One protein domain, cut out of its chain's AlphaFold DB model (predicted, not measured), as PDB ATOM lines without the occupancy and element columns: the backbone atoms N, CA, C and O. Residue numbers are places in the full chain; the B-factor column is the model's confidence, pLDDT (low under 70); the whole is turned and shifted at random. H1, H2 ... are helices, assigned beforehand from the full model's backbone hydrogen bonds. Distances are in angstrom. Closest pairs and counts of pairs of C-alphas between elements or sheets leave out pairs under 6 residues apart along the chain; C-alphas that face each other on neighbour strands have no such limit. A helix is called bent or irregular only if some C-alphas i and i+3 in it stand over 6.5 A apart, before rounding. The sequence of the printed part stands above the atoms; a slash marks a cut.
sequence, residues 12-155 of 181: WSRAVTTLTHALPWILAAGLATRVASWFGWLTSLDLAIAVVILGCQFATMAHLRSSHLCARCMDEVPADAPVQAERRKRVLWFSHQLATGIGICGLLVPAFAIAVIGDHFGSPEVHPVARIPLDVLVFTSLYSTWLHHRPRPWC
ATOM      1  N   TRP A  12     199.357 209.687 204.961       84.56
ATOM      2  CA  TRP A  12     198.662 208.614 204.261       84.56
ATOM      3  C   TRP A  12     198.384 207.408 205.168       84.56
ATOM      4  O   TRP A  12     197.245 206.946 205.231       84.56
ATOM      5  N   SER A  13     199.384 206.933 205.920       82.25
ATOM      6  CA  SER A  13     199.216 205.816 206.863       82.25
ATOM      7  C   SER A  13     198.170 206.131 207.936       82.25
ATOM      8  O   SER A  13     197.286 205.316 208.218       82.25
ATOM      9  N   ARG A  14     198.191 207.361 208.465       83.62
ATOM     10  CA  ARG A  14     197.208 207.827 209.454       83.62
ATOM     11  C   ARG A  14     195.790 207.879 208.890       83.62
ATOM     12  O   ARG A  14     194.845 207.449 209.561       83.62
ATOM     13  N   ALA A  15     195.628 208.398 207.672       86.56
ATOM     14  CA  ALA A  15     194.334 208.465 207.001       86.56
ATOM     15  C   ALA A  15     193.775 207.059 206.727       86.56
ATOM     16  O   ALA A  15     192.629 206.776 207.080       86.56
ATOM     17  N   VAL A  16     194.602 206.159 206.187       85.88
ATOM     18  CA  VAL A  16     194.242 204.762 205.904       85.88
ATOM     19  C   VAL A  16     193.857 204.008 207.181       85.88
ATOM     20  O   VAL A  16     192.834 203.320 207.203       85.88
ATOM     21  N   THR A  17     194.613 204.179 208.266       86.50
ATOM     22  CA  THR A  17     194.310 203.565 209.569       86.50
ATOM     23  C   THR A  17     192.984 204.085 210.122       86.50
ATOM     24  O   THR A  17     192.100 203.305 210.478       86.50
ATOM     25  N   THR A  18     192.786 205.407 210.131       87.75
ATOM     26  CA  THR A  18     191.533 206.021 210.600       87.75
ATOM     27  C   THR A  18     190.332 205.508 209.806       87.75
ATOM     28  O   THR A  18     189.319 205.133 210.399       87.75
ATOM     29  N   LEU A  19     190.463 205.441 208.479       86.31
ATOM     30  CA  LEU A  19     189.411 204.962 207.588       86.31
ATOM     31  C   LEU A  19     189.085 203.483 207.837       86.31
ATOM     32  O   LEU A  19     187.914 203.122 207.932       86.31
ATOM     33  N   THR A  20     190.107 202.646 208.024       86.62
ATOM     34  CA  THR A  20     189.940 201.208 208.290       86.62
ATOM     35  C   THR A  20     189.169 200.955 209.586       86.62
ATOM     36  O   THR A  20     188.282 200.105 209.627       86.62
ATOM     37  N   HIS A  21     189.417 201.735 210.639       88.44
ATOM     38  CA  HIS A  21     188.664 201.585 211.888       88.44
ATOM     39  C   HIS A  21     187.300 202.288 211.893       88.44
ATOM     40  O   HIS A  21     186.453 201.985 212.737       88.44
ATOM     41  N   ALA A  22     187.062 203.220 210.969       90.19
ATOM     42  CA  ALA A  22     185.733 203.767 210.712       90.19
ATOM     43  C   ALA A  22     184.871 202.825 209.848       90.19
ATOM     44  O   ALA A  22     183.657 203.024 209.757       90.19
ATOM     45  N   LEU A  23     185.473 201.787 209.255       87.25
ATOM     46  CA  LEU A  23     184.833 200.909 208.280       87.25
ATOM     47  C   LEU A  23     183.491 200.321 208.743       87.25
ATOM     48  O   LEU A  23     182.555 200.394 207.955       87.25
ATOM     49  N   PRO A  24     183.303 199.811 209.979       88.94
ATOM     50  CA  PRO A  24     182.002 199.275 210.395       88.94
ATOM     51  C   PRO A  24     180.867 200.304 210.311       88.94
ATOM     52  O   PRO A  24     179.756 199.975 209.898       88.94
ATOM     53  N   TRP A  25     181.156 201.563 210.649       91.19
ATOM     54  CA  TRP A  25     180.191 202.660 210.575       91.19
ATOM     55  C   TRP A  25     179.912 203.066 209.133       91.19
ATOM     56  O   TRP A  25     178.757 203.271 208.764       91.19
ATOM     57  N   ILE A  26     180.959 203.123 208.306       89.00
ATOM     58  CA  ILE A  26     180.834 203.405 206.873       89.00
ATOM     59  C   ILE A  26     180.034 202.300 206.178       89.00
ATOM     60  O   ILE A  26     179.180 202.602 205.352       89.00
ATOM     61  N   LEU A  27     180.246 201.032 206.541       88.12
ATOM     62  CA  LEU A  27     179.478 199.904 206.018       88.12
ATOM     63  C   LEU A  27     178.016 199.973 206.442       88.12
ATOM     64  O   LEU A  27     177.145 199.786 205.602       88.12
ATOM     65  N   ALA A  28     177.733 200.277 207.710       91.88
ATOM     66  CA  ALA A  28     176.362 200.418 208.187       91.88
ATOM     67  C   ALA A  28     175.623 201.561 207.466       91.88
ATOM     68  O   ALA A  28     174.525 201.358 206.947       91.88
ATOM     69  N   ALA A  29     176.243 202.742 207.377       92.81
ATOM     70  CA  ALA A  29     175.671 203.897 206.685       92.81
ATOM     71  C   ALA A  29     175.547 203.660 205.170       92.81
ATOM     72  O   ALA A  29     174.510 203.951 204.572       92.81
ATOM     73  N   GLY A  30     176.579 203.086 204.550       91.50
ATOM     74  CA  GLY A  30     176.592 202.729 203.136       91.50
ATOM     75  C   GLY A  30     175.495 201.725 202.801       91.50
ATOM     76  O   GLY A  30     174.750 201.945 201.851       91.50
ATOM     77  N   LEU A  31     175.333 200.675 203.611       92.81
ATOM     78  CA  LEU A  31     174.292 199.668 203.417       92.81
ATOM     79  C   LEU A  31     172.902 200.289 203.537       92.81
ATOM     80  O   LEU A  31     172.073 200.079 202.657       92.81
ATOM     81  N   ALA A  32     172.658 201.097 204.574       94.00
ATOM     82  CA  ALA A  32     171.385 201.796 204.736       94.00
ATOM     83  C   ALA A  32     171.064 202.685 203.524       94.00
ATOM     84  O   ALA A  32     169.928 202.710 203.052       94.00
ATOM     85  N   THR A  33     172.075 203.365 202.977       92.62
ATOM     86  CA  THR A  33     171.889 204.240 201.816       92.62
ATOM     87  C   THR A  33     171.638 203.450 200.530       92.62
ATOM     88  O   THR A  33     170.789 203.841 199.735       92.62
ATOM     89  N   ARG A  34     172.307 202.305 200.342       92.12
ATOM     90  CA  ARG A  34     172.070 201.413 199.193       92.12
ATOM     91  C   ARG A  34     170.699 200.751 199.257       92.12
ATOM     92  O   ARG A  34     169.998 200.702 198.257       92.12
ATOM     93  N   VAL A  35     170.265 200.338 200.446       92.69
ATOM     94  CA  VAL A  35     168.897 199.854 200.656       92.69
ATOM     95  C   VAL A  35     167.885 200.944 200.305       92.69
ATOM     96  O   VAL A  35     166.917 200.654 199.610       92.69
ATOM     97  N   ALA A  36     168.111 202.198 200.710       92.31
ATOM     98  CA  ALA A  36     167.242 203.310 200.318       92.31
ATOM     99  C   ALA A  36     167.202 203.509 198.789       92.31
ATOM    100  O   ALA A  36     166.125 203.732 198.231       92.31
ATOM    101  N   SER A  37     168.337 203.354 198.095       90.44
ATOM    102  CA  SER A  37     168.379 203.480 196.634       90.44
ATOM    103  C   SER A  37     167.730 202.338 195.870       90.44
ATOM    104  O   SER A  37     167.226 202.566 194.769       90.44
ATOM    105  N   TRP A  38     167.569 201.163 196.482       90.38
ATOM    106  CA  TRP A  38     166.719 200.105 195.923       90.38
ATOM    107  C   TRP A  38     165.239 200.509 195.830       90.38
ATOM    108  O   TRP A  38     164.511 199.983 194.992       90.38
ATOM    109  N   PHE A  39     164.790 201.476 196.634       90.00
ATOM    110  CA  PHE A  39     163.434 202.038 196.565       90.00
ATOM    111  C   PHE A  39     163.365 203.330 195.733       90.00
ATOM    112  O   PHE A  39     162.369 204.051 195.777       90.00
ATOM    113  N   GLY A  40     164.427 203.646 194.983       86.94
ATOM    114  CA  GLY A  40     164.516 204.849 194.155       86.94
ATOM    115  C   GLY A  40     164.841 206.128 194.932       86.94
ATOM    116  O   GLY A  40     164.826 207.214 194.353       86.94
ATOM    117  N   TRP A  41     165.148 206.040 196.228       88.69
ATOM    118  CA  TRP A  41     165.553 207.200 197.026       88.69
ATOM    119  C   TRP A  41     167.058 207.429 196.892       88.69
ATOM    120  O   TRP A  41     167.825 206.483 196.832       88.69
ATOM    121  N   LEU A  42     167.521 208.681 196.887       86.81
ATOM    122  CA  LEU A  42     168.963 208.994 196.902       86.81
ATOM    123  C   LEU A  42     169.769 208.420 195.712       86.81
ATOM    124  O   LEU A  42     170.992 208.340 195.785       86.81
ATOM    125  N   THR A  43     169.122 208.069 194.597       82.19
ATOM    126  CA  THR A  43     169.785 207.502 193.403       82.19
ATOM    127  C   THR A  43     170.846 208.429 192.810       82.19
ATOM    128  O   THR A  43     171.852 207.965 192.281       82.19
ATOM    129  N   SER A  44     170.691 209.748 192.965       86.06
ATOM    130  CA  SER A  44     171.698 210.741 192.566       86.06
ATOM    131  C   SER A  44     173.015 210.633 193.344       86.06
ATOM    132  O   SER A  44     174.043 211.118 192.871       86.06
ATOM    133  N   LEU A  45     173.009 209.990 194.516       88.56
ATOM    134  CA  LEU A  45     174.192 209.778 195.351       88.56
ATOM    135  C   LEU A  45     174.847 208.410 195.123       88.56
ATOM    136  O   LEU A  45     175.934 208.181 195.653       88.56
ATOM    137  N   ASP A  46     174.238 207.516 194.336       85.62
ATOM    138  CA  ASP A  46     174.693 206.126 194.192       85.62
ATOM    139  C   ASP A  46     176.155 206.028 193.746       85.62
ATOM    140  O   ASP A  46     176.933 205.285 194.343       85.62
ATOM    141  N   LEU A  47     176.549 206.813 192.737       85.69
ATOM    142  CA  LEU A  47     177.927 206.821 192.244       85.69
ATOM    143  C   LEU A  47     178.906 207.304 193.321       85.69
ATOM    144  O   LEU A  47     179.949 206.689 193.526       85.69
ATOM    145  N   ALA A  48     178.564 208.382 194.030       89.94
ATOM    146  CA  ALA A  48     179.410 208.926 195.088       89.94
ATOM    147  C   ALA A  48     179.593 207.911 196.228       89.94
ATOM    148  O   ALA A  48     180.713 207.684 196.685       89.94
ATOM    149  N   ILE A  49     178.512 207.242 196.638       89.81
ATOM    150  CA  ILE A  49     178.540 206.196 197.668       89.81
ATOM    151  C   ILE A  49     179.379 205.005 197.202       89.81
ATOM    152  O   ILE A  49     180.215 204.520 197.962       89.81
ATOM    153  N   ALA A  50     179.204 204.558 195.955       86.69
ATOM    154  CA  ALA A  50     179.987 203.463 195.390       86.69
ATOM    155  C   ALA A  50     181.490 203.788 195.382       86.69
ATOM    156  O   ALA A  50     182.297 202.957 195.796       86.69
ATOM    157  N   VAL A  51     181.867 205.011 194.994       90.44
ATOM    158  CA  VAL A  51     183.262 205.479 195.033       90.44
ATOM    159  C   VAL A  51     183.808 205.483 196.462       90.44
ATOM    160  O   VAL A  51     184.920 205.003 196.684       90.44
ATOM    161  N   VAL A  52     183.034 205.957 197.445       90.50
ATOM    162  CA  VAL A  52     183.447 205.935 198.860       90.50
ATOM    163  C   VAL A  52     183.646 204.501 199.353       90.50
ATOM    164  O   VAL A  52     184.674 204.207 199.962       90.50
ATOM    165  N   ILE A  53     182.709 203.594 199.064       88.62
ATOM    166  CA  ILE A  53     182.788 202.179 199.456       88.62
ATOM    167  C   ILE A  53     184.023 201.512 198.834       88.62
ATOM    168  O   ILE A  53     184.779 200.845 199.542       88.62
ATOM    169  N   LEU A  54     184.270 201.727 197.539       87.56
ATOM    170  CA  LEU A  54     185.447 201.194 196.846       87.56
ATOM    171  C   LEU A  54     186.754 201.771 197.406       87.56
ATOM    172  O   LEU A  54     187.712 201.026 197.615       87.56
ATOM    173  N   GLY A  55     186.786 203.071 197.708       88.94
ATOM    174  CA  GLY A  55     187.924 203.709 198.367       88.94
ATOM    175  C   GLY A  55     188.206 203.108 199.746       88.94
ATOM    176  O   GLY A  55     189.356 202.807 200.066       88.94
ATOM    177  N   CYS A  56     187.161 202.846 200.535       86.62
ATOM    178  CA  CYS A  56     187.280 202.182 201.835       86.62
ATOM    179  C   CYS A  56     187.772 200.737 201.704       86.62
ATOM    180  O   CYS A  56     188.618 200.312 202.493       86.62
ATOM    181  N   GLN A  57     187.297 199.994 200.698       85.50
ATOM    182  CA  GLN A  57     187.789 198.647 200.398       85.50
ATOM    183  C   GLN A  57     189.282 198.673 200.069       85.50
ATOM    184  O   GLN A  57     190.055 197.896 200.629       85.50
ATOM    185  N   PHE A  58     189.705 199.586 199.193       86.81
ATOM    186  CA  PHE A  58     191.110 199.726 198.823       86.81
ATOM    187  C   PHE A  58     191.982 200.098 200.025       86.81
ATOM    188  O   PHE A  58     193.001 199.452 200.263       86.81
ATOM    189  N   ALA A  59     191.561 201.085 200.820       86.50
ATOM    190  CA  ALA A  59     192.280 201.489 202.022       86.50
ATOM    191  C   ALA A  59     192.389 200.346 203.040       86.50
ATOM    192  O   ALA A  59     193.472 200.110 203.565       86.50
ATOM    193  N   THR A  60     191.312 199.585 203.250       85.25
ATOM    194  CA  THR A  60     191.317 198.405 204.128       85.25
ATOM    195  C   THR A  60     192.309 197.361 203.623       85.25
ATOM    196  O   THR A  60     193.142 196.880 204.382       85.25
ATOM    197  N   MET A  61     192.291 197.043 202.327       83.94
ATOM    198  CA  MET A  61     193.237 196.091 201.735       83.94
ATOM    199  C   MET A  61     194.689 196.568 201.838       83.94
ATOM    200  O   MET A  61     195.575 195.766 202.130       83.94
ATOM    201  N   ALA A  62     194.943 197.860 201.620       84.69
ATOM    202  CA  ALA A  62     196.268 198.453 201.766       84.69
ATOM    203  C   ALA A  62     196.748 198.399 203.224       84.69
ATOM    204  O   ALA A  62     197.880 197.994 203.478       84.69
ATOM    205  N   HIS A  63     195.871 198.731 204.176       85.44
ATOM    206  CA  HIS A  63     196.150 198.647 205.608       85.44
ATOM    207  C   HIS A  63     196.500 197.215 206.029       85.44
ATOM    208  O   HIS A  63     197.539 196.982 206.639       85.44
ATOM    209  N   LEU A  64     195.681 196.239 205.626       81.25
ATOM    210  CA  LEU A  64     195.863 194.826 205.973       81.25
ATOM    211  C   LEU A  64     197.087 194.170 205.318       81.25
ATOM    212  O   LEU A  64     197.533 193.120 205.779       81.25
ATOM    213  N   ARG A  65     197.613 194.755 204.236       79.12
ATOM    214  CA  ARG A  65     198.864 194.324 203.592       79.12
ATOM    215  C   ARG A  65     200.106 194.993 204.170       79.12
ATOM    216  O   ARG A  65     201.207 194.560 203.842       79.12
ATOM    217  N   SER A  66     199.957 196.042 204.977       76.06
ATOM    218  CA  SER A  66     201.107 196.653 205.637       76.06
ATOM    219  C   SER A  66     201.708 195.669 206.648       76.06
ATOM    220  O   SER A  66     200.987 194.950 207.335       76.06
ATOM    221  N   SER A  67     203.039 195.596 206.709       57.78
ATOM    222  CA  SER A  67     203.784 194.648 207.554       57.78
ATOM    223  C   SER A  67     203.645 194.915 209.056       57.78
ATOM    224  O   SER A  67     204.056 194.090 209.866       57.78
ATOM    225  N   HIS A  68     203.074 196.057 209.445       67.19
ATOM    226  CA  HIS A  68     202.941 196.468 210.835       67.19
ATOM    227  C   HIS A  68     201.471 196.451 211.246       67.19
ATOM    228  O   HIS A  68     200.681 197.294 210.826       67.19
ATOM    229  N   LEU A  69     201.107 195.491 212.098       68.94
ATOM    230  CA  LEU A  69     199.813 195.497 212.772       68.94
ATOM    231  C   LEU A  69     199.735 196.725 213.682       68.94
ATOM    232  O   LEU A  69     200.603 196.958 214.523       68.94
ATOM    233  N   CYS A  70     198.683 197.517 213.510       82.75
ATOM    234  CA  CYS A  70     198.446 198.676 214.351       82.75
ATOM    235  C   CYS A  70     198.049 198.238 215.775       82.75
ATOM    236  O   CYS A  70     197.359 197.233 215.942       82.75
ATOM    237  N   ALA A  71     198.415 199.004 216.812       83.69
ATOM    238  CA  ALA A  71     198.069 198.660 218.201       83.69
ATOM    239  C   ALA A  71     196.552 198.472 218.392       83.69
ATOM    240  O   ALA A  71     196.101 197.496 218.980       83.69
ATOM    241  N   ARG A  72     195.749 199.340 217.767       85.00
ATOM    242  CA  ARG A  72     194.287 199.239 217.798       85.00
ATOM    243  C   ARG A  72     193.759 197.954 217.147       85.00
ATOM    244  O   ARG A  72     192.752 197.416 217.581       85.00
ATOM    245  N   CYS A  73     194.426 197.470 216.105       84.75
ATOM    246  CA  CYS A  73     194.080 196.235 215.416       84.75
ATOM    247  C   CYS A  73     194.271 195.039 216.357       84.75
ATOM    248  O   CYS A  73     193.426 194.150 216.388       84.75
ATOM    249  N   MET A  74     195.349 195.060 217.152       85.44
ATOM    250  CA  MET A  74     195.628 194.057 218.182       85.44
ATOM    251  C   MET A  74     194.626 194.122 219.339       85.44
ATOM    252  O   MET A  74     194.122 193.082 219.755       85.44
ATOM    253  N   ASP A  75     194.263 195.323 219.796       89.00
ATOM    254  CA  ASP A  75     193.257 195.514 220.854       89.00
ATOM    255  C   ASP A  75     191.852 195.035 220.440       89.00
ATOM    256  O   ASP A  75     191.022 194.684 221.278       89.00
ATOM    257  N   GLU A  76     191.561 195.029 219.137       87.31
ATOM    258  CA  GLU A  76     190.289 194.561 218.579       87.31
ATOM    259  C   GLU A  76     190.217 193.026 218.423       87.31
ATOM    260  O   GLU A  76     189.148 192.503 218.075       87.31
ATOM    261  N   VAL A  77     191.314 192.294 218.673       89.25
ATOM    262  CA  VAL A  77     191.329 190.825 218.635       89.25
ATOM    263  C   VAL A  77     190.632 190.278 219.885       89.25
ATOM    264  O   VAL A  77     191.066 190.531 221.007       89.25
ATOM    265  N   PRO A  78     189.543 189.507 219.733       89.31
ATOM    266  CA  PRO A  78     188.831 188.975 220.882       89.31
ATOM    267  C   PRO A  78     189.616 187.833 221.543       89.31
ATOM    268  O   PRO A  78     190.242 187.024 220.864       89.31
ATOM    269  N   ALA A  79     189.514 187.703 222.869       91.75
ATOM    270  CA  ALA A  79     190.175 186.626 223.617       91.75
ATOM    271  C   ALA A  79     189.712 185.214 223.195       91.75
ATOM    272  O   ALA A  79     190.449 184.244 223.344       91.75
ATOM    273  N   ASP A  80     188.503 185.094 222.638       93.38
ATOM    274  CA  ASP A  80     187.935 183.858 222.090       93.38
ATOM    275  C   ASP A  80     188.065 183.757 220.555       93.38
ATOM    276  O   ASP A  80     187.310 183.023 219.912       93.38
ATOM    277  N   ALA A  81     189.031 184.465 219.950       89.81
ATOM    278  CA  ALA A  81     189.325 184.434 218.514       89.81
ATOM    279  C   ALA A  81     189.287 183.035 217.861       89.81
ATOM    280  O   ALA A  81     188.624 182.921 216.825       89.81
ATOM    281  N   PRO A  82     189.882 181.959 218.427       89.19
ATOM    282  CA  PRO A  82     189.791 180.623 217.828       89.19
ATOM    283  C   PRO A  82     188.351 180.096 217.743       89.19
ATOM    284  O   PRO A  82     187.943 179.536 216.724       89.19
ATOM    285  N   VAL A  83     187.535 180.327 218.777       93.12
ATOM    286  CA  VAL A  83     186.125 179.907 218.794       93.12
ATOM    287  C   VAL A  83     185.320 180.711 217.774       93.12
ATOM    288  O   VAL A  83     184.454 180.164 217.084       93.12
ATOM    289  N   GLN A  84     185.606 182.008 217.639       92.62
ATOM    290  CA  GLN A  84     184.956 182.842 216.631       92.62
ATOM    291  C   GLN A  84     185.351 182.450 215.205       92.62
ATOM    292  O   GLN A  84     184.482 182.448 214.330       92.62
ATOM    293  N   ALA A  85     186.613 182.085 214.970       91.75
ATOM    294  CA  ALA A  85     187.088 181.595 213.678       91.75
ATOM    295  C   ALA A  85     186.318 180.336 213.254       91.75
ATOM    296  O   ALA A  85     185.774 180.276 212.149       91.75
ATOM    297  N   GLU A  86     186.175 179.381 214.177       92.00
ATOM    298  CA  GLU A  86     185.424 178.142 213.975       92.00
ATOM    299  C   GLU A  86     183.944 178.418 213.660       92.00
ATOM    300  O   GLU A  86     183.404 177.943 212.655       92.00
ATOM    301  N   ARG A  87     183.286 179.265 214.465       93.81
ATOM    302  CA  ARG A  87     181.870 179.629 214.263       93.81
ATOM    303  C   ARG A  87     181.624 180.351 212.940       93.81
ATOM    304  O   ARG A  87     180.536 180.244 212.375       93.81
ATOM    305  N   ARG A  88     182.608 181.106 212.451       93.06
ATOM    306  CA  ARG A  88     182.480 181.962 211.261       93.06
ATOM    307  C   ARG A  88     183.188 181.395 210.028       93.06
ATOM    308  O   ARG A  88     183.351 182.121 209.047       93.06
ATOM    309  N   LYS A  89     183.509 180.094 210.022       92.06
ATOM    310  CA  LYS A  89     184.153 179.374 208.907       92.06
ATOM    311  C   LYS A  89     183.612 179.733 207.528       92.06
ATOM    312  O   LYS A  89     184.390 180.003 206.629       92.06
ATOM    313  N   ARG A  90     182.289 179.801 207.351       92.88
ATOM    314  CA  ARG A  90     181.683 180.112 206.039       92.88
ATOM    315  C   ARG A  90     182.023 181.514 205.532       92.88
ATOM    316  O   ARG A  90     182.254 181.688 204.342       92.88
ATOM    317  N   VAL A  91     182.057 182.502 206.426       92.19
ATOM    318  CA  VAL A  91     182.392 183.889 206.065       92.19
ATOM    319  C   VAL A  91     183.877 183.994 205.718       92.19
ATOM    320  O   VAL A  91     184.229 184.645 204.740       92.19
ATOM    321  N   LEU A  92     184.735 183.298 206.470       91.31
ATOM    322  CA  LEU A  92     186.170 183.225 206.184       91.31
ATOM    323  C   LEU A  92     186.441 182.475 204.870       91.31
ATOM    324  O   LEU A  92     187.220 182.931 204.042       91.31
ATOM    325  N   TRP A  93     185.744 181.368 204.620       92.06
ATOM    326  CA  TRP A  93     185.816 180.657 203.345       92.06
ATOM    327  C   TRP A  93     185.452 181.582 202.184       92.06
ATOM    328  O   TRP A  93     186.176 181.656 201.198       92.06
ATOM    329  N   PHE A  94     184.369 182.351 202.325       91.12
ATOM    330  CA  PHE A  94     183.939 183.298 201.305       91.12
ATOM    331  C   PHE A  94     184.992 184.378 201.012       91.12
ATOM    332  O   PHE A  94     185.247 184.657 199.838       91.12
ATOM    333  N   SER A  95     185.654 184.940 202.036       89.88
ATOM    334  CA  SER A  95     186.736 185.911 201.806       89.88
ATOM    335  C   SER A  95     187.894 185.309 201.009       89.88
ATOM    336  O   SER A  95     188.459 185.980 200.149       89.88
ATOM    337  N   HIS A  96     188.215 184.034 201.251       89.62
ATOM    338  CA  HIS A  96     189.238 183.309 200.490       89.62
ATOM    339  C   HIS A  96     188.793 183.027 199.058       89.62
ATOM    340  O   HIS A  96     189.549 183.285 198.127       89.62
ATOM    341  N   GLN A  97     187.547 182.600 198.849       89.12
ATOM    342  CA  GLN A  97     187.020 182.387 197.501       89.12
ATOM    343  C   GLN A  97     187.073 183.661 196.660       89.12
ATOM    344  O   GLN A  97     187.520 183.607 195.517       89.12
ATOM    345  N   LEU A  98     186.684 184.808 197.217       85.50
ATOM    346  CA  LEU A  98     186.763 186.094 196.517       85.50
ATOM    347  C   LEU A  98     188.192 186.576 196.247       85.50
ATOM    348  O   LEU A  98     188.385 187.402 195.358       85.50
ATOM    349  N   ALA A  99     189.185 186.067 196.975       81.69
ATOM    350  CA  ALA A  99     190.591 186.324 196.682       81.69
ATOM    351  C   ALA A  99     191.126 185.454 195.527       81.69
ATOM    352  O   ALA A  99     192.195 185.740 194.990       81.69
ATOM    353  N   THR A 100     190.394 184.411 195.113       83.62
ATOM    354  CA  THR A 100     190.760 183.576 193.960       83.62
ATOM    355  C   THR A 100     190.203 184.141 192.653       83.62
ATOM    356  O   THR A 100     189.089 184.664 192.604       83.62
ATOM    357  N   GLY A 101     190.933 183.949 191.547       77.06
ATOM    358  CA  GLY A 101     190.443 184.315 190.213       77.06
ATOM    359  C   GLY A 101     189.125 183.619 189.843       77.06
ATOM    360  O   GLY A 101     188.281 184.211 189.178       77.06
ATOM    361  N   ILE A 102     188.901 182.396 190.342       82.88
ATOM    362  CA  ILE A 102     187.654 181.643 190.131       82.88
ATOM    363  C   ILE A 102     186.478 182.329 190.833       82.88
ATOM    364  O   ILE A 102     185.422 182.479 190.226       82.88
ATOM    365  N   GLY A 103     186.642 182.780 192.081       79.00
ATOM    366  CA  GLY A 103     185.583 183.500 192.792       79.00
ATOM    367  C   GLY A 103     185.281 184.864 192.175       79.00
ATOM    368  O   GLY A 103     184.114 185.233 192.054       79.00
ATOM    369  N   ILE A 104     186.305 185.581 191.703       79.06
ATOM    370  CA  ILE A 104     186.124 186.846 190.974       79.06
ATOM    371  C   ILE A 104     185.321 186.611 189.686       79.06
ATOM    372  O   ILE A 104     184.285 187.246 189.479       79.06
ATOM    373  N   CYS A 105     185.744 185.669 188.842       85.44
ATOM    374  CA  CYS A 105     185.060 185.376 187.581       85.44
ATOM    375  C   CYS A 105     183.679 184.731 187.777       85.44
ATOM    376  O   CYS A 105     182.787 184.955 186.966       85.44
ATOM    377  N   GLY A 106     183.492 183.937 188.831       86.62
ATOM    378  CA  GLY A 106     182.247 183.214 189.097       86.62
ATOM    379  C   GLY A 106     181.182 184.022 189.841       86.62
ATOM    380  O   GLY A 106     180.004 183.697 189.726       86.62
ATOM    381  N   LEU A 107     181.566 185.060 190.593       86.69
ATOM    382  CA  LEU A 107     180.638 185.847 191.417       86.69
ATOM    383  C   LEU A 107     180.629 187.329 191.038       86.69
ATOM    384  O   LEU A 107     179.564 187.886 190.776       86.69
ATOM    385  N   LEU A 108     181.803 187.968 190.982       86.44
ATOM    386  CA  LEU A 108     181.896 189.414 190.763       86.44
ATOM    387  C   LEU A 108     181.538 189.797 189.329       86.44
ATOM    388  O   LEU A 108     180.758 190.725 189.132       86.44
ATOM    389  N   VAL A 109     182.058 189.065 188.340       89.88
ATOM    390  CA  VAL A 109     181.779 189.347 186.924       89.88
ATOM    391  C   VAL A 109     180.284 189.211 186.596       89.88
ATOM    392  O   VAL A 109     179.735 190.161 186.039       89.88
ATOM    393  N   PRO A 110     179.576 188.125 186.975       92.19
ATOM    394  CA  PRO A 110     178.137 188.028 186.744       92.19
ATOM    395  C   PRO A 110     177.337 189.104 187.480       92.19
ATOM    396  O   PRO A 110     176.455 189.711 186.881       92.19
ATOM    397  N   ALA A 111     177.651 189.384 188.751       91.62
ATOM    398  CA  ALA A 111     176.946 190.412 189.518       91.62
ATOM    399  C   ALA A 111     177.115 191.807 188.896       91.62
ATOM    400  O   ALA A 111     176.150 192.563 188.789       91.62
ATOM    401  N   PHE A 112     178.325 192.124 188.431       91.12
ATOM    402  CA  PHE A 112     178.605 193.360 187.711       91.12
ATOM    403  C   PHE A 112     177.879 193.415 186.362       91.12
ATOM    404  O   PHE A 112     177.251 194.424 186.050       91.12
ATOM    405  N   ALA A 113     177.899 192.328 185.587       92.25
ATOM    406  CA  ALA A 113     177.193 192.251 184.311       92.25
ATOM    407  C   ALA A 113     175.679 192.449 184.482       92.25
ATOM    408  O   ALA A 113     175.086 193.220 183.734       92.25
ATOM    409  N   ILE A 114     175.062 191.820 185.489       92.94
ATOM    410  CA  ILE A 114     173.638 192.003 185.807       92.94
ATOM    411  C   ILE A 114     173.347 193.469 186.139       92.94
ATOM    412  O   ILE A 114     172.397 194.030 185.594       92.94
ATOM    413  N   ALA A 115     174.175 194.102 186.975       90.31
ATOM    414  CA  ALA A 115     174.000 195.505 187.336       90.31
ATOM    415  C   ALA A 115     174.103 196.428 186.111       90.31
ATOM    416  O   ALA A 115     173.230 197.267 185.910       90.31
ATOM    417  N   VAL A 116     175.119 196.242 185.261       91.38
ATOM    418  CA  VAL A 116     175.315 197.046 184.042       91.38
ATOM    419  C   VAL A 116     174.176 196.837 183.048       91.38
ATOM    420  O   VAL A 116     173.636 197.812 182.525       91.38
ATOM    421  N   ILE A 117     173.777 195.584 182.803       92.25
ATOM    422  CA  ILE A 117     172.679 195.268 181.886       92.25
ATOM    423  C   ILE A 117     171.369 195.870 182.399       92.25
ATOM    424  O   ILE A 117     170.642 196.490 181.629       92.25
ATOM    425  N   GLY A 118     171.081 195.728 183.693       89.25
ATOM    426  CA  GLY A 118     169.885 196.304 184.298       89.25
ATOM    427  C   GLY A 118     169.851 197.826 184.218       89.25
ATOM    428  O   GLY A 118     168.799 198.381 183.929       89.25
ATOM    429  N   ASP A 119     170.993 198.486 184.398       86.44
ATOM    430  CA  ASP A 119     171.114 199.947 184.352       86.44
ATOM    431  C   ASP A 119     170.979 200.522 182.929       86.44
ATOM    432  O   ASP A 119     170.392 201.582 182.731       86.44
ATOM    433  N   HIS A 120     171.493 199.814 181.917       88.81
ATOM    434  CA  HIS A 120     171.536 200.322 180.537       88.81
ATOM    435  C   HIS A 120     170.379 199.821 179.664       88.81
ATOM    436  O   HIS A 120     169.986 200.500 178.717       88.81
ATOM    437  N   PHE A 121     169.838 198.638 179.962       91.12
ATOM    438  CA  PHE A 121     168.819 197.971 179.144       91.12
ATOM    439  C   PHE A 121     167.548 197.606 179.923       91.12
ATOM    440  O   PHE A 121     166.569 197.175 179.316       91.12
ATOM    441  N   GLY A 122     167.539 197.750 181.253       86.56
ATOM    442  CA  GLY A 122     166.368 197.463 182.078       86.56
ATOM    443  C   GLY A 122     165.302 198.559 182.013       86.56
ATOM    444  O   GLY A 122     165.577 199.709 181.669       86.56
ATOM    445  N   SER A 123     164.071 198.206 182.392       88.19
ATOM    446  CA  SER A 123     163.023 199.191 182.674       88.19
ATOM    447  C   SER A 123     163.315 199.917 183.997       88.19
ATOM    448  O   SER A 123     164.005 199.354 184.849       88.19
ATOM    449  N   PRO A 124     162.753 201.115 184.239       84.19
ATOM    450  CA  PRO A 124     162.962 201.854 185.491       84.19
ATOM    451  C   PRO A 124     162.686 201.043 186.771       84.19
ATOM    452  O   PRO A 124     163.300 201.285 187.804       84.19
ATOM    453  N   GLU A 125     161.793 200.053 186.698       84.94
ATOM    454  CA  GLU A 125     161.459 199.137 187.797       84.94
ATOM    455  C   GLU A 125     162.547 198.075 188.044       84.94
ATOM    456  O   GLU A 125     162.738 197.616 189.169       84.94
ATOM    457  N   VAL A 126     163.283 197.687 186.999       85.12
ATOM    458  CA  VAL A 126     164.334 196.656 187.041       85.12
ATOM    459  C   VAL A 126     165.678 197.230 187.494       85.12
ATOM    460  O   VAL A 126     166.456 196.518 188.130       85.12
ATOM    461  N   HIS A 127     165.942 198.510 187.214       84.25
ATOM    462  CA  HIS A 127     167.190 199.209 187.565       84.25
ATOM    463  C   HIS A 127     167.633 198.992 189.024       84.25
ATOM    464  O   HIS A 127     168.757 198.528 189.233       84.25
ATOM    465  N   PRO A 128     166.799 199.272 190.049       84.12
ATOM    466  CA  PRO A 128     167.215 199.100 191.440       84.12
ATOM    467  C   PRO A 128     167.456 197.631 191.808       84.12
ATOM    468  O   PRO A 128     168.417 197.318 192.510       84.12
ATOM    469  N   VAL A 129     166.622 196.719 191.302       87.06
ATOM    470  CA  VAL A 129     166.695 195.286 191.626       87.06
ATOM    471  C   VAL A 129     167.946 194.642 191.026       87.06
ATOM    472  O   VAL A 129     168.587 193.810 191.669       87.06
ATOM    473  N   ALA A 130     168.351 195.067 189.827       90.44
ATOM    474  CA  ALA A 130     169.538 194.554 189.148       90.44
ATOM    475  C   ALA A 130     170.854 194.858 189.890       90.44
ATOM    476  O   ALA A 130     171.848 194.159 189.695       90.44
ATOM    477  N   ARG A 131     170.874 195.867 190.770       89.31
ATOM    478  CA  ARG A 131     172.063 196.244 191.554       89.31
ATOM    479  C   ARG A 131     172.212 195.449 192.854       89.31
ATOM    480  O   ARG A 131     173.323 195.364 193.377       89.31
ATOM    481  N   ILE A 132     171.137 194.825 193.346       91.88
ATOM    482  CA  ILE A 132     171.122 194.082 194.618       91.88
ATOM    483  C   ILE A 132     172.212 192.997 194.672       91.88
ATOM    484  O   ILE A 132     172.936 192.958 195.668       91.88
ATOM    485  N   PRO A 133     172.405 192.136 193.648       93.12
ATOM    486  CA  PRO A 133     173.429 191.094 193.713       93.12
ATOM    487  C   PRO A 133     174.843 191.664 193.863       93.12
ATOM    488  O   PRO A 133     175.639 191.138 194.642       93.12
ATOM    489  N   LEU A 134     175.143 192.756 193.152       92.19
ATOM    490  CA  LEU A 134     176.435 193.432 193.238       92.19
ATOM    491  C   LEU A 134     176.638 194.064 194.617       92.19
ATOM    492  O   LEU A 134     177.700 193.886 195.207       92.19
ATOM    493  N   ASP A 135     175.617 194.731 195.159       92.56
ATOM    494  CA  ASP A 135     175.673 195.315 196.500       92.56
ATOM    495  C   ASP A 135     175.912 194.255 197.567       92.56
ATOM    496  O   ASP A 135     176.851 194.369 198.355       92.56
ATOM    497  N   VAL A 136     175.116 193.184 197.562       92.12
ATOM    498  CA  VAL A 136     175.279 192.067 198.498       92.12
ATOM    499  C   VAL A 136     176.695 191.510 198.415       92.12
ATOM    500  O   VAL A 136     177.320 191.279 199.452       92.12
ATOM    501  N   LEU A 137     177.234 191.340 197.207       91.62
ATOM    502  CA  LEU A 137     178.585 190.826 197.024       91.62
ATOM    503  C   LEU A 137     179.654 191.788 197.557       91.62
ATOM    504  O   LEU A 137     180.575 191.348 198.247       91.62
ATOM    505  N   VAL A 138     179.525 193.089 197.287       89.75
ATOM    506  CA  VAL A 138     180.455 194.126 197.763       89.75
ATOM    507  C   VAL A 138     180.416 194.252 199.287       89.75
ATOM    508  O   VAL A 138     181.464 194.226 199.926       89.75
ATOM    509  N   PHE A 139     179.237 194.323 199.909       91.50
ATOM    510  CA  PHE A 139     179.138 194.419 201.370       91.50
ATOM    511  C   PHE A 139     179.592 193.141 202.066       91.50
ATOM    512  O   PHE A 139     180.275 193.211 203.090       91.50
ATOM    513  N   THR A 140     179.261 191.971 201.513       90.69
ATOM    514  CA  THR A 140     179.719 190.697 202.085       90.69
ATOM    515  C   THR A 140     181.231 190.560 201.945       90.69
ATOM    516  O   THR A 140     181.872 190.085 202.880       90.69
ATOM    517  N   SER A 141     181.826 191.017 200.835       89.19
ATOM    518  CA  SER A 141     183.281 190.981 200.651       89.19
ATOM    519  C   SER A 141     183.978 191.873 201.673       89.19
ATOM    520  O   SER A 141     184.778 191.365 202.455       89.19
ATOM    521  N   LEU A 142     183.570 193.139 201.773       88.56
ATOM    522  CA  LEU A 142     184.056 194.104 202.762       88.56
ATOM    523  C   LEU A 142     183.948 193.576 204.193       88.56
ATOM    524  O   LEU A 142     184.931 193.568 204.935       88.56
ATOM    525  N   TYR A 143     182.762 193.100 204.577       89.88
ATOM    526  CA  TYR A 143     182.532 192.552 205.909       89.88
ATOM    527  C   TYR A 143     183.376 191.303 206.165       89.88
ATOM    528  O   TYR A 143     183.930 191.158 207.251       89.88
ATOM    529  N   SER A 144     183.510 190.412 205.179       91.00
ATOM    530  CA  SER A 144     184.323 189.202 205.318       91.00
ATOM    531  C   SER A 144     185.814 189.522 205.434       91.00
ATOM    532  O   SER A 144     186.467 188.963 206.308       91.00
ATOM    533  N   THR A 145     186.340 190.477 204.658       87.94
ATOM    534  CA  THR A 145     187.723 190.970 204.756       87.94
ATOM    535  C   THR A 145     187.977 191.624 206.112       87.94
ATOM    536  O   THR A 145     188.962 191.306 206.784       87.94
ATOM    537  N   TRP A 146     187.067 192.495 206.552       87.75
ATOM    538  CA  TRP A 146     187.148 193.107 207.874       87.75
ATOM    539  C   TRP A 146     187.024 192.072 208.991       87.75
ATOM    540  O   TRP A 146     187.723 192.161 209.987       87.75
ATOM    541  N   LEU A 147     186.193 191.048 208.857       89.19
ATOM    542  CA  LEU A 147     186.125 190.000 209.866       89.19
ATOM    543  C   LEU A 147     187.407 189.164 209.875       89.19
ATOM    544  O   LEU A 147     187.872 188.801 210.946       89.19
ATOM    545  N   HIS A 148     187.960 188.864 208.700       90.12
ATOM    546  CA  HIS A 148     189.067 187.935 208.509       90.12
ATOM    547  C   HIS A 148     190.387 188.405 209.132       90.12
ATOM    548  O   HIS A 148     191.174 187.566 209.562       90.12
ATOM    549  N   HIS A 149     190.643 189.715 209.231       85.12
ATOM    550  CA  HIS A 149     191.920 190.187 209.783       85.12
ATOM    551  C   HIS A 149     192.115 189.863 211.270       85.12
ATOM    552  O   HIS A 149     193.244 189.628 211.683       85.12
ATOM    553  N   ARG A 150     191.038 189.816 212.068       85.62
ATOM    554  CA  ARG A 150     191.127 189.596 213.524       85.62
ATOM    555  C   ARG A 150     191.472 188.150 213.893       85.62
ATOM    556  O   ARG A 150     192.400 187.949 214.667       85.62
ATOM    557  N   PRO A 151     190.782 187.125 213.354       86.44
ATOM    558  CA  PRO A 151     191.096 185.736 213.623       86.44
ATOM    559  C   PRO A 151     192.111 185.162 212.623       86.44
ATOM    560  O   PRO A 151     192.171 183.943 212.494       86.44
ATOM    561  N   ARG A 152     192.864 185.988 211.877       85.38
ATOM    562  CA  ARG A 152     193.752 185.512 210.802       85.38
ATOM    563  C   ARG A 152     194.696 184.377 211.245       85.38
ATOM    564  O   ARG A 152     194.734 183.393 210.510       85.38
ATOM    565  N   PRO A 153     195.345 184.428 212.431       85.56
ATOM    566  CA  PRO A 153     196.195 183.330 212.913       85.56
ATOM    567  C   PRO A 153     195.453 182.002 213.144       85.56
ATOM    568  O   PRO A 153     196.064 180.945 213.164       85.56
ATOM    569  N   TRP A 154     194.131 182.044 213.325       89.00
ATOM    570  CA  TRP A 154     193.286 180.875 213.603       89.00
ATOM    571  C   TRP A 154     192.364 180.518 212.429       89.00
ATOM    572  O   TRP A 154     191.471 179.679 212.566       89.00
ATOM    573  N   CYS A 155     192.514 181.178 211.278       89.81
ATOM    574  CA  CYS A 155     191.684 180.922 210.110       89.81
ATOM    575  C   CYS A 155     192.103 179.597 209.450       89.81
ATOM    576  O   CYS A 155     193.232 179.497 208.983       89.81
TER     577      CYS A 155
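This is residues 12 to 155 of the 181 residues of an uncharacterized protein of Mycolicibacter hiberniae (UniProt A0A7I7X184). One long helix, H7, runs through the middle of an elongated helical body, with the hairpin of H1b and H2 on one side of it and H6 and H5 on the other. H6 folds side by side with one half of H7, H5 crosses the other half, H1a turns off to cross H2, and the short H3 and H4 lie toward the end where H5 crosses. The printed part has 144 residues with seven named helices, H1 to H7 in order, and no named strand; its class is all helix. It is compact, with a radius of gyration of the C-alphas of 16.5 A and spans of 50 by 31 by 23 A.

H1, residues 12 to 38, was assigned as one helix by its hydrogen bonds but is bent: C-alphas 21 and 24 are 7.2 A apart, and arms H1a, residues 12 to 21, and H1b, residues 24 to 38, stand at a steep tilt of 69 degrees, only just short of perpendicular. H2, residues 43 to 65, touches H1a about perpendicular, only just, at 72 degrees; the closest C-alphas, of Thr 20 and Thr 60, are 5.2 A apart. H1b and H2 form a helical hairpin, at a shallow tilt of 29 degrees, opposite ways, closest at the C-alphas of Ser 37 and Thr 43, 5.3 A. H3, residues 71 to 75, is near H1a. H4, residues 81 to 87, is close to but not clearly touching H5, residues 89 to 99; the closest C-alphas, of Ala 85 and Leu 92, are 7.7 A apart. H6, residues 101 to 121, touches H5 only at the corner, with the C-alphas of Gln 97 and Gly 103 closest at 5.0 A. H7, residues 126 to 149, is the hub, touching four helices. It forms a helical hairpin with H6 through its residues 126 to 137, at a shallow tilt of 29 degrees, opposite ways, with the C-alphas of Ala 115 and Arg 131 closest at 4.7 A. With residues 141 to 148 it touches H5, about perpendicular, only just, at 73 degrees; the C-alphas of Ser 95 and Ser 144 are closest, 5.4 A apart. H1b, H2 and H7 make a bundle, helices side by side: H1b touches H7 at 11 degrees, opposite ways, closest at the C-alphas of Trp 38 and Pro 128, 4.6 A, while H2 only just touches it, with 3 pairs of C-alphas within 8 A. Every O i to N i+4 pair is within hydrogen-bond range in H1a, H1b, H3, H4 and H5; in H2 17 of 19 are, in H6 15 of 17, in H7 16 of 20.

H1a begins at C-alpha 12, (198.662, 208.614, 204.261). H1b is 21.1 A long, H2 33.5 A, H6 27.9 A and H7 36.3 A, from first to last C-alpha. H2 is irregular, with C-alphas 44 and 47 7.4 A apart; H6 and H7 are irregular only just, with C-alphas 106 and 109 6.52 A and C-alphas 130 and 133 6.9 A apart. H6 has a kink of 27 degrees near residue 108, H7 one of 29 degrees near residue 134. H7 ends at C-alpha 149, (191.920, 190.187, 209.783).

The two C-alphas farthest apart, of Ala 79 and Ser 123, are 50.7 A apart. The printed part has no cut, and the links from each helix to the next are tight. The mean pLDDT of the printed part is 87.7, and residues 67 to 69 are under 70.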